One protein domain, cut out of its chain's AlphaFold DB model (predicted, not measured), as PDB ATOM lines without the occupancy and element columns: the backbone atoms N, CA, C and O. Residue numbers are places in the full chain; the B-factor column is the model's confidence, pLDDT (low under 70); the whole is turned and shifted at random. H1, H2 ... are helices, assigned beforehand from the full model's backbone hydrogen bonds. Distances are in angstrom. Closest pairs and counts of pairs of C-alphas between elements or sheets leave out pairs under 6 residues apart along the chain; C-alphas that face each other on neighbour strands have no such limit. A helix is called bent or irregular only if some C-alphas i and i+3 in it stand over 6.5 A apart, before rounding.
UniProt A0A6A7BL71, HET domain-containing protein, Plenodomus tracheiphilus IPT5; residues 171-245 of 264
ATOM      1  N   LYS A 171      14.622 -18.761  49.922       68.75
ATOM      2  CA  LYS A 171      16.092 -18.726  49.822       68.75
ATOM      3  C   LYS A 171      16.802 -18.895  51.169       68.75
ATOM      4  O   LYS A 171      17.775 -19.642  51.256       68.75
ATOM      5  N   GLU A 172      16.328 -18.222  52.220       64.19
ATOM      6  CA  GLU A 172      16.878 -18.382  53.572       64.19
ATOM      7  C   GLU A 172      16.588 -19.773  54.120       64.19
ATOM      8  O   GLU A 172      17.472 -20.383  54.705       64.19
ATOM      9  N   ASN A 173      15.397 -20.315  53.870       62.25
ATOM     10  CA  ASN A 173      15.029 -21.676  54.241       62.25
ATOM     11  C   ASN A 173      15.882 -22.714  53.505       62.25
ATOM     12  O   ASN A 173      16.339 -23.668  54.130       62.25
ATOM     13  N   LEU A 174      16.167 -22.518  52.213       62.91
ATOM     14  CA  LEU A 174      17.081 -23.383  51.463       62.91
ATOM     15  C   LEU A 174      18.492 -23.349  52.068       62.91
ATOM     16  O   LEU A 174      19.106 -24.392  52.283       62.91
ATOM     17  N   LYS A 175      18.994 -22.156  52.409       63.44
ATOM     18  CA  LYS A 175      20.302 -21.977  53.055       63.44
ATOM     19  C   LYS A 175      20.369 -22.522  54.471       63.44
ATOM     20  O   LYS A 175      21.353 -23.166  54.814       63.44
ATOM     21  N   ALA A 176      19.358 -22.255  55.289       62.88
ATOM     22  CA  ALA A 176      19.259 -22.751  56.650       62.88
ATOM     23  C   ALA A 176      19.156 -24.275  56.633       62.88
ATOM     24  O   ALA A 176      19.914 -24.938  57.332       62.88
ATOM     25  N   GLY A 177      18.308 -24.834  55.765       61.06
ATOM     26  CA  GLY A 177      18.220 -26.271  55.527       61.06
ATOM     27  C   GLY A 177      19.571 -26.859  55.124       61.06
ATOM     28  O   GLY A 177      20.031 -27.810  55.752       61.06
ATOM     29  N   ALA A 178      20.261 -26.249  54.156       61.66
ATOM     30  CA  ALA A 178      21.582 -26.699  53.735       61.66
ATOM     31  C   ALA A 178      22.618 -26.628  54.868       61.66
ATOM     32  O   ALA A 178      23.299 -27.613  55.140       61.66
ATOM     33  N   ALA A 179      22.707 -25.501  55.579       61.25
ATOM     34  CA  ALA A 179      23.633 -25.310  56.694       61.25
ATOM     35  C   ALA A 179      23.389 -26.307  57.836       61.25
ATOM     36  O   ALA A 179      24.342 -26.857  58.384       61.25
ATOM     37  N   LEU A 180      22.126 -26.584  58.167       62.66
ATOM     38  CA  LEU A 180      21.749 -27.555  59.197       62.66
ATOM     39  C   LEU A 180      22.148 -28.981  58.812       62.66
ATOM     40  O   LEU A 180      22.597 -29.745  59.668       62.66
ATOM     41  N   ILE A 181      22.035 -29.324  57.528       59.28
ATOM     42  CA  ILE A 181      22.471 -30.624  57.019       59.28
ATOM     43  C   ILE A 181      24.003 -30.737  57.043       59.28
ATOM     44  O   ILE A 181      24.525 -31.737  57.534       59.28
ATOM     45  N   PHE A 182      24.735 -29.701  56.613       59.00
ATOM     46  CA  PHE A 182      26.204 -29.674  56.696       59.00
ATOM     47  C   PHE A 182      26.727 -29.767  58.136       59.00
ATOM     48  O   PHE A 182      27.808 -30.301  58.367       59.00
ATOM     49  N   GLN A 183      25.958 -29.285  59.114       62.44
ATOM     50  CA  GLN A 183      26.294 -29.360  60.539       62.44
ATOM     51  C   GLN A 183      25.888 -30.689  61.200       62.44
ATOM     52  O   GLN A 183      26.009 -30.823  62.418       62.44
ATOM     53  N   GLY A 184      25.384 -31.667  60.436       57.09
ATOM     54  CA  GLY A 184      24.956 -32.964  60.969       57.09
ATOM     55  C   GLY A 184      23.774 -32.871  61.941       57.09
ATOM     56  O   GLY A 184      23.580 -33.768  62.764       57.09
ATOM     57  N   GLN A 185      22.996 -31.781  61.891       58.12
ATOM     58  CA  GLN A 185      21.843 -31.597  62.769       58.12
ATOM     59  C   GLN A 185      20.629 -32.420  62.313       58.12
ATOM     60  O   GLN A 185      20.528 -32.875  61.175       58.12
ATOM     61  N   LYS A 186      19.704 -32.652  63.257       56.09
ATOM     62  CA  LYS A 186      18.622 -33.647  63.167       56.09
ATOM     63  C   LYS A 186      17.772 -33.538  61.882       56.09
ATOM     64  O   LYS A 186      17.424 -32.426  61.482       56.09
ATOM     65  N   PRO A 187      17.263 -34.674  61.353       57.09
ATOM     66  CA  PRO A 187      16.419 -34.726  60.152       57.09
ATOM     67  C   PRO A 187      15.143 -33.861  60.177       57.09
ATOM     68  O   PRO A 187      14.550 -33.553  59.151       57.09
ATOM     69  N   MET A 188      14.684 -33.466  61.364       56.00
ATOM     70  CA  MET A 188      13.402 -32.785  61.548       56.00
ATOM     71  C   MET A 188      13.364 -31.350  61.012       56.00
ATOM     72  O   MET A 188      12.280 -30.879  60.677       56.00
ATOM     73  N   LEU A 189      14.501 -30.648  60.955       61.50
ATOM     74  CA  LEU A 189      14.502 -29.241  60.553       61.50
ATOM     75  C   LEU A 189      14.346 -29.096  59.037       61.50
ATOM     76  O   LEU A 189      13.374 -28.468  58.626       61.50
ATOM     77  N   TRP A 190      15.180 -29.765  58.224       70.06
ATOM     78  CA  TRP A 190      15.101 -29.700  56.751       70.06
ATOM     79  C   TRP A 190      13.730 -30.121  56.208       70.06
ATOM     80  O   TRP A 190      13.245 -29.540  55.237       70.06
ATOM     81  N   HIS A 191      13.065 -31.072  56.874       73.06
ATOM     82  CA  HIS A 191      11.703 -31.488  56.545       73.06
ATOM     83  C   HIS A 191      10.731 -30.299  56.607       73.06
ATOM     84  O   HIS A 191       9.929 -30.109  55.699       73.06
ATOM     85  N   ASN A 192      10.816 -29.450  57.635       76.69
ATOM     86  CA  ASN A 192       9.947 -28.275  57.735       76.69
ATOM     87  C   ASN A 192      10.205 -27.272  56.604       76.69
ATOM     88  O   ASN A 192       9.249 -26.702  56.085       76.69
ATOM     89  N   GLN A 193      11.463 -27.083  56.191       77.81
ATOM     90  CA  GLN A 193      11.777 -26.201  55.062       77.81
ATOM     91  C   GLN A 193      11.256 -26.755  53.731       77.81
ATOM     92  O   GLN A 193      10.681 -26.000  52.949       77.81
ATOM     93  N   TRP A 194      11.386 -28.064  53.497       81.44
ATOM     94  CA  TRP A 194      10.791 -28.723  52.331       81.44
ATOM     95  C   TRP A 194       9.267 -28.545  52.294       81.44
ATOM     96  O   TRP A 194       8.710 -28.176  51.265       81.44
ATOM     97  N   TRP A 195       8.585 -28.726  53.428       81.50
ATOM     98  CA  TRP A 195       7.131 -28.569  53.496       81.50
ATOM     99  C   TRP A 195       6.657 -27.123  53.337       81.50
ATOM    100  O   TRP A 195       5.638 -26.903  52.692       81.50
ATOM    101  N   GLN A 196       7.389 -26.130  53.852       81.25
ATOM    102  CA  GLN A 196       7.084 -24.712  53.592       81.25
ATOM    103  C   GLN A 196       7.221 -24.362  52.105       81.25
ATOM    104  O   GLN A 196       6.418 -23.606  51.549       81.25
ATOM    105  N   LEU A 197       8.230 -24.940  51.453       84.69
ATOM    106  CA  LEU A 197       8.440 -24.798  50.020       84.69
ATOM    107  C   LEU A 197       7.300 -25.445  49.223       84.69
ATOM    108  O   LEU A 197       6.726 -24.791  48.354       84.69
ATOM    109  N   LEU A 198       6.907 -26.673  49.575       86.19
ATOM    110  CA  LEU A 198       5.748 -27.347  48.989       86.19
ATOM    111  C   LEU A 198       4.443 -26.585  49.219       86.19
ATOM    112  O   LEU A 198       3.612 -26.506  48.319       86.19
ATOM    113  N   GLU A 199       4.243 -26.009  50.401       85.38
ATOM    114  CA  GLU A 199       3.048 -25.220  50.699       85.38
ATOM    115  C   GLU A 199       2.966 -23.976  49.806       85.38
ATOM    116  O   GLU A 199       1.894 -23.645  49.309       85.38
ATOM    117  N   THR A 200       4.094 -23.303  49.563       85.44
ATOM    118  CA  THR A 200       4.135 -22.161  48.637       85.44
ATOM    119  C   THR A 200       3.875 -22.621  47.207       85.44
ATOM    120  O   THR A 200       3.017 -22.069  46.525       85.44
ATOM    121  N   TYR A 201       4.563 -23.680  46.782       88.88
ATOM    122  CA  TYR A 201       4.444 -24.266  45.451       88.88
ATOM    123  C   TYR A 201       3.018 -24.720  45.116       88.88
ATOM    124  O   TYR A 201       2.506 -24.432  44.041       88.88
ATOM    125  N   THR A 202       2.342 -25.388  46.045       88.38
ATOM    126  CA  THR A 202       0.985 -25.915  45.822       88.38
ATOM    127  C   THR A 202      -0.110 -24.850  45.821       88.38
ATOM    128  O   THR A 202      -1.216 -25.137  45.371       88.38
ATOM    129  N   LYS A 203       0.181 -23.633  46.297       87.50
ATOM    130  CA  LYS A 203      -0.709 -22.467  46.161       87.50
ATOM    131  C   LYS A 203      -0.569 -21.776  44.802       87.50
ATOM    132  O   LYS A 203      -1.384 -20.917  44.483       87.50
ATOM    133  N   CYS A 204       0.465 -22.113  44.037       90.38
ATOM    134  CA  CYS A 204       0.718 -21.538  42.730       90.38
ATOM    135  C   CYS A 204      -0.077 -22.247  41.620       90.38
ATOM    136  O   CYS A 204      -0.362 -23.443  41.673       90.38
ATOM    137  N   ASP A 205      -0.368 -21.485  40.577       90.94
ATOM    138  CA  ASP A 205      -1.040 -21.888  39.359       90.94
ATOM    139  C   ASP A 205      -0.068 -22.586  38.392       90.94
ATOM    140  O   ASP A 205       1.093 -22.191  38.216       90.94
ATOM    141  N   LEU A 206      -0.582 -23.614  37.720       89.12
ATOM    142  CA  LEU A 206       0.067 -24.325  36.620       89.12
ATOM    143  C   LEU A 206      -0.858 -24.289  35.409       89.12
ATOM    144  O   LEU A 206      -2.006 -24.718  35.506       89.12
ATOM    145  N   THR A 207      -0.341 -23.844  34.264       86.56
ATOM    146  CA  THR A 207      -1.067 -23.924  32.989       86.56
ATOM    147  C   THR A 207      -1.283 -25.381  32.586       86.56
ATOM    148  O   THR A 207      -2.399 -25.780  32.260       86.56
ATOM    149  N   PHE A 208      -0.226 -26.193  32.677       85.19
ATOM    150  CA  PHE A 208      -0.265 -27.617  32.375       85.19
ATOM    151  C   PHE A 208       0.060 -28.428  33.621       85.19
ATOM    152  O   PHE A 208       1.118 -28.295  34.232       85.19
ATOM    153  N   ILE A 209      -0.861 -29.313  34.000       84.69
ATOM    154  CA  ILE A 209      -0.683 -30.169  35.175       84.69
ATOM    155  C   ILE A 209       0.490 -31.150  35.021       84.69
ATOM    156  O   ILE A 209       1.047 -31.590  36.023       84.69
ATOM    157  N   SER A 210       0.878 -31.472  33.782       84.56
ATOM    158  CA  SER A 210       2.044 -32.300  33.451       84.56
ATOM    159  C   SER A 210       3.359 -31.699  33.945       84.56
ATOM    160  O   SER A 210       4.267 -32.444  34.308       84.56
ATOM    161  N   ASP A 211       3.444 -30.371  34.038       86.69
ATOM    162  CA  ASP A 211       4.654 -29.662  34.466       86.69
ATOM    163  C   ASP A 211       4.859 -29.696  35.978       86.69
ATOM    164  O   ASP A 211       5.892 -29.256  36.482       86.69
ATOM    165  N   ARG A 212       3.886 -30.231  36.722       88.38
ATOM    166  CA  ARG A 212       3.873 -30.198  38.183       88.38
ATOM    167  C   ARG A 212       5.149 -30.754  38.807       88.38
ATOM    168  O   ARG A 212       5.637 -30.202  39.787       88.38
ATOM    169  N   TRP A 213       5.708 -31.828  38.268       86.62
ATOM    170  CA  TRP A 213       6.972 -32.339  38.791       86.62
ATOM    171  C   TRP A 213       8.165 -31.491  38.332       86.62
ATOM    172  O   TRP A 213       9.023 -31.131  39.140       86.62
ATOM    173  N   ASN A 214       8.203 -31.118  37.052       88.38
ATOM    174  CA  ASN A 214       9.324 -30.380  36.472       88.38
ATOM    175  C   ASN A 214       9.528 -29.016  37.151       88.38
ATOM    176  O   ASN A 214      10.664 -28.675  37.479       88.38
ATOM    177  N   ALA A 215       8.435 -28.322  37.482       89.19
ATOM    178  CA  ALA A 215       8.427 -27.011  38.131       89.19
ATOM    179  C   ALA A 215       9.025 -26.980  39.552       89.19
ATOM    180  O   ALA A 215       9.272 -25.900  40.086       89.19
ATOM    181  N   ILE A 216       9.260 -28.138  40.179       88.00
ATOM    182  CA  ILE A 216       9.871 -28.256  41.517       88.00
ATOM    183  C   ILE A 216      11.099 -29.179  41.550       88.00
ATOM    184  O   ILE A 216      11.838 -29.212  42.540       88.00
ATOM    185  N   SER A 217      11.340 -29.927  40.474       87.62
ATOM    186  CA  SER A 217      12.363 -30.973  40.402       87.62
ATOM    187  C   SER A 217      13.777 -30.479  40.728       87.62
ATOM    188  O   SER A 217      14.515 -31.166  41.434       87.62
ATOM    189  N   GLY A 218      14.149 -29.265  40.315       85.56
ATOM    190  CA  GLY A 218      15.454 -28.673  40.611       85.56
ATOM    191  C   GLY A 218      15.668 -28.458  42.109       85.56
ATOM    192  O   GLY A 218      16.728 -28.787  42.645       85.56
ATOM    193  N   MET A 219      14.636 -27.990  42.816       85.12
ATOM    194  CA  MET A 219      14.675 -27.853  44.277       85.12
ATOM    195  C   MET A 219      14.729 -29.227  44.947       85.12
ATOM    196  O   MET A 219      15.556 -29.444  45.833       85.12
ATOM    197  N   ALA A 220      13.913 -30.180  44.491       86.00
ATOM    198  CA  ALA A 220      13.921 -31.545  45.013       86.00
ATOM    199  C   ALA A 220      15.301 -32.210  44.887       86.00
ATOM    200  O   ALA A 220      15.774 -32.831  45.840       86.00
ATOM    201  N   ASN A 221      15.979 -32.026  43.752       84.69
ATOM    202  CA  ASN A 221      17.321 -32.549  43.505       84.69
ATOM    203  C   ASN A 221      18.357 -31.953  44.465       84.69
ATOM    204  O   ASN A 221      19.193 -32.685  44.993       84.69
ATOM    205  N   ILE A 222      18.279 -30.650  44.754       79.69
ATOM    206  CA  ILE A 222      19.162 -29.998  45.732       79.69
ATOM    207  C   ILE A 222      18.914 -30.547  47.137       79.69
ATOM    208  O   ILE A 222      19.861 -30.930  47.822       79.69
ATOM    209  N   PHE A 223      17.653 -30.651  47.562       79.69
ATOM    210  CA  PHE A 223      17.329 -31.243  48.861       79.69
ATOM    211  C   PHE A 223      17.804 -32.698  48.951       79.69
ATOM    212  O   PHE A 223      18.369 -33.082  49.973       79.69
ATOM    213  N   ALA A 224      17.637 -33.494  47.893       81.19
ATOM    214  CA  ALA A 224      18.090 -34.882  47.840       81.19
ATOM    215  C   ALA A 224      19.618 -34.993  47.948       81.19
ATOM    216  O   ALA A 224      20.123 -35.783  48.749       81.19
ATOM    217  N   ALA A 225      20.347 -34.164  47.195       78.88
ATOM    218  CA  ALA A 225      21.806 -34.133  47.199       78.88
ATOM    219  C   ALA A 225      22.363 -33.749  48.573       78.88
ATOM    220  O   ALA A 225      23.276 -34.401  49.076       78.88
ATOM    221  N   VAL A 226      21.790 -32.720  49.202       71.94
ATOM    222  CA  VAL A 226      22.268 -32.234  50.496       71.94
ATOM    223  C   VAL A 226      21.884 -33.207  51.616       71.94
ATOM    224  O   VAL A 226      22.745 -33.600  52.395       71.94
ATOM    225  N   SER A 227      20.627 -33.659  51.680       71.75
ATOM    226  CA  SER A 227      20.132 -34.560  52.741       71.75
ATOM    227  C   SER A 227      20.592 -36.017  52.614       71.75
ATOM    228  O   SER A 227      20.407 -36.798  53.550       71.75
ATOM    229  N   GLN A 228      21.172 -36.403  51.470       75.25
ATOM    230  CA  GLN A 228      21.468 -37.797  51.117       75.25
ATOM    231  C   GLN A 228      20.232 -38.709  51.230       75.25
ATOM    232  O   GLN A 228      20.300 -39.863  51.684       75.25
ATOM    233  N   LEU A 229      19.070 -38.177  50.848       77.38
ATOM    234  CA  LEU A 229      17.800 -38.893  50.819       77.38
ATOM    235  C   LEU A 229      17.334 -39.095  49.387       77.38
ATOM    236  O   LEU A 229      17.500 -38.244  48.521       77.38
ATOM    237  N   SER A 230      16.689 -40.231  49.159       83.25
ATOM    238  CA  SER A 230      16.014 -40.510  47.899       83.25
ATOM    239  C   SER A 230      14.562 -40.058  47.979       83.25
ATOM    240  O   SER A 230      13.842 -40.467  48.899       83.25
ATOM    241  N   LEU A 231      14.126 -39.289  46.988       84.19
ATOM    242  CA  LEU A 231      12.723 -38.960  46.792       84.19
ATOM    243  C   LEU A 231      12.016 -40.076  46.009       84.19
ATOM    244  O   LEU A 231      12.575 -40.637  45.069       84.19
ATOM    245  N   VAL A 232      10.784 -40.400  46.386       83.56
ATOM    246  CA  VAL A 232       9.932 -41.401  45.737       83.56
ATOM    247  C   VAL A 232       8.528 -40.818  45.632       83.56
ATOM    248  O   VAL A 232       7.874 -40.605  46.648       83.56
ATOM    249  N   HIS A 233       8.056 -40.561  44.406       78.12
ATOM    250  CA  HIS A 233       6.737 -39.956  44.151       78.12
ATOM    251  C   HIS A 233       6.499 -38.663  44.956       78.12
ATOM    252  O   HIS A 233       5.477 -38.516  45.618       78.12
ATOM    253  N   GLY A 234       7.492 -37.771  44.981       78.56
ATOM    254  CA  GLY A 234       7.459 -36.553  45.793       78.56
ATOM    255  C   GLY A 234       7.877 -36.749  47.256       78.56
ATOM    256  O   GLY A 234       8.367 -35.820  47.871       78.56
ATOM    257  N   MET A 235       7.787 -37.942  47.838       85.19
ATOM    258  CA  MET A 235       8.027 -38.138  49.276       85.19
ATOM    259  C   MET A 235       9.448 -38.616  49.590       85.19
ATOM    260  O   MET A 235      10.042 -39.393  48.842       85.19
ATOM    261  N   TRP A 236       9.994 -38.227  50.739       85.94
ATOM    262  CA  TRP A 236      11.307 -38.692  51.196       85.94
ATOM    263  C   TRP A 236      11.250 -40.141  51.696       85.94
ATOM    264  O   TRP A 236      10.613 -40.445  52.704       85.94
ATOM    265  N   ARG A 237      11.965 -41.061  51.031       85.38
ATOM    266  CA  ARG A 237      11.877 -42.516  51.282       85.38
ATOM    267  C   ARG A 237      12.122 -42.920  52.737       85.38
ATOM    268  O   ARG A 237      11.442 -43.814  53.230       85.38
ATOM    269  N   LYS A 238      13.099 -42.301  53.413       82.75
ATOM    270  CA  LYS A 238      13.437 -42.640  54.811       82.75
ATOM    271  C   LYS A 238      12.376 -42.170  55.813       82.75
ATOM    272  O   LYS A 238      12.288 -42.737  56.891       82.75
ATOM    273  N   GLU A 239      11.559 -41.188  55.439       80.00
ATOM    274  CA  GLU A 239      10.538 -40.566  56.291       80.00
ATOM    275  C   GLU A 239       9.117 -40.903  55.811       80.00
ATOM    276  O   GLU A 239       8.160 -40.252  56.214       80.00
ATOM    277  N   LEU A 240       8.949 -41.929  54.966       84.44
ATOM    278  CA  LEU A 240       7.697 -42.187  54.247       84.44
ATOM    279  C   LEU A 240       6.465 -42.246  55.166       84.44
ATOM    280  O   LEU A 240       5.428 -41.684  54.832       84.44
ATOM    281  N   ALA A 241       6.583 -42.864  56.345       85.12
ATOM    282  CA  ALA A 241       5.490 -42.928  57.316       85.12
ATOM    283  C   ALA A 241       5.018 -41.536  57.771       85.12
ATOM    284  O   ALA A 241       3.821 -41.322  57.932       85.12
ATOM    285  N   LYS A 242       5.949 -40.592  57.951       81.62
ATOM    286  CA  LYS A 242       5.668 -39.197  58.306       81.62
ATOM    287  C   LYS A 242       5.189 -38.404  57.093       81.62
ATOM    288  O   LYS A 242       4.219 -37.661  57.206       81.62
ATOM    289  N   GLU A 243       5.826 -38.601  55.941       82.38
ATOM    290  CA  GLU A 243       5.447 -37.966  54.676       82.38
ATOM    291  C   GLU A 243       4.001 -38.291  54.301       82.38
ATOM    292  O   GLU A 243       3.281 -37.409  53.860       82.38
ATOM    293  N   MET A 244       3.533 -39.518  54.560       82.69
ATOM    294  CA  MET A 244       2.152 -39.955  54.315       82.69
ATOM    295  C   MET A 244       1.097 -39.278  55.209       82.69
ATOM    296  O   MET A 244      -0.093 -39.435  54.946       82.69
ATOM    297  N   LEU A 245       1.500 -38.514  56.233       84.50
ATOM    298  CA  LEU A 245       0.595 -37.770  57.124       84.50
ATOM    299  C   LEU A 245       0.242 -36.368  56.600       84.50
ATOM    300  O   LEU A 245      -0.357 -35.569  57.325       84.50
TER     301      LEU A 245
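This is residues 171 to 245 of the 264 residues of the protein "HET domain-containing protein" of Plenodomus tracheiphilus IPT5 (UniProt A0A6A7BL71). Three helices, H1, H2 and H4, make a small up-and-down bundle, a loosely formed one: H2 and H4 run side by side in opposite directions, and the shorter H1 packs on both toward one end of the pair, so that the three centres make a triangle. The tiny H3 and its links carry the chain from H2 to H4 at the other end of the long axis, while H5 lies on the side of the pair away from H1, near H2. The printed part has 75 residues with five named helices, H1 to H5 in chain order, and no named strand; the class is all helix. It is compact, with a radius of gyration of the C-alphas of 12.5 A, and spans 39 by 27 by 20 A.

In the bundle, each helix running against the one before it, H1, residues 171 to 182, touches H2, residues 188 to 202, with residues 189 to 193 of H2 alone. The two form a helical hairpin at a shallow tilt of 27 degrees, opposite ways, and their closest C-alphas, those of Gly 177 and Trp 190, are 4.8 A apart. H1 also touches H4, residues 214 to 227, at a shallow tilt of 30 degrees, the same way; residues 178 to 182 alone meet 223 to 227 alone, closest at the C-alphas of Ile 181 and Ser 227, 6.3 A. H2 and H4 are close but not clearly touching, at a shallow tilt of 5 degrees, opposite ways, with the closest C-alphas, those of Tyr 201 and Ile 216, 7.8 A apart. H3, residues 209 to 212, is apart from H2, and H3 and H4 meet only through their link. H5, residues 237 to 243, is near H2, with 5 pairs of C-alphas within 10 A, and apart from H1, H3 and H4. In H1 every O i to N i+4 pair is within hydrogen-bond range; H2 has 10 of 11, H4 8 of 10 and H5 1 of 3, with 2 of 4 O i to N i+3 pairs in H5, and H3 is too short for an i+4 pair.

H1 begins at C-alpha 171, (16.092, -18.726, 49.822), and is 16.4 A long. H2 is 21.2 A long from C-alpha 188, (13.402, -32.785, 61.548), and H3 is 5.5 A. H4, 20.0 A, is irregular, with C-alphas 215 and 218 7.6 A apart. H5, 8.6 A, is irregular too, with C-alphas 238 and 241 8.3 A apart, and ends at C-alpha 243, (5.447, -37.966, 54.676).

The two C-alphas farthest apart, those of Gly 184 and Thr 207, are 39.3 A from each other. The printed part has no cut and no long link. In the short link from H4 to H5, residues 231 to 232 pair antiparallel with residues 235 to 236. The mean pLDDT of the printed part is 77.6, and residues 171 to 189 are under 70.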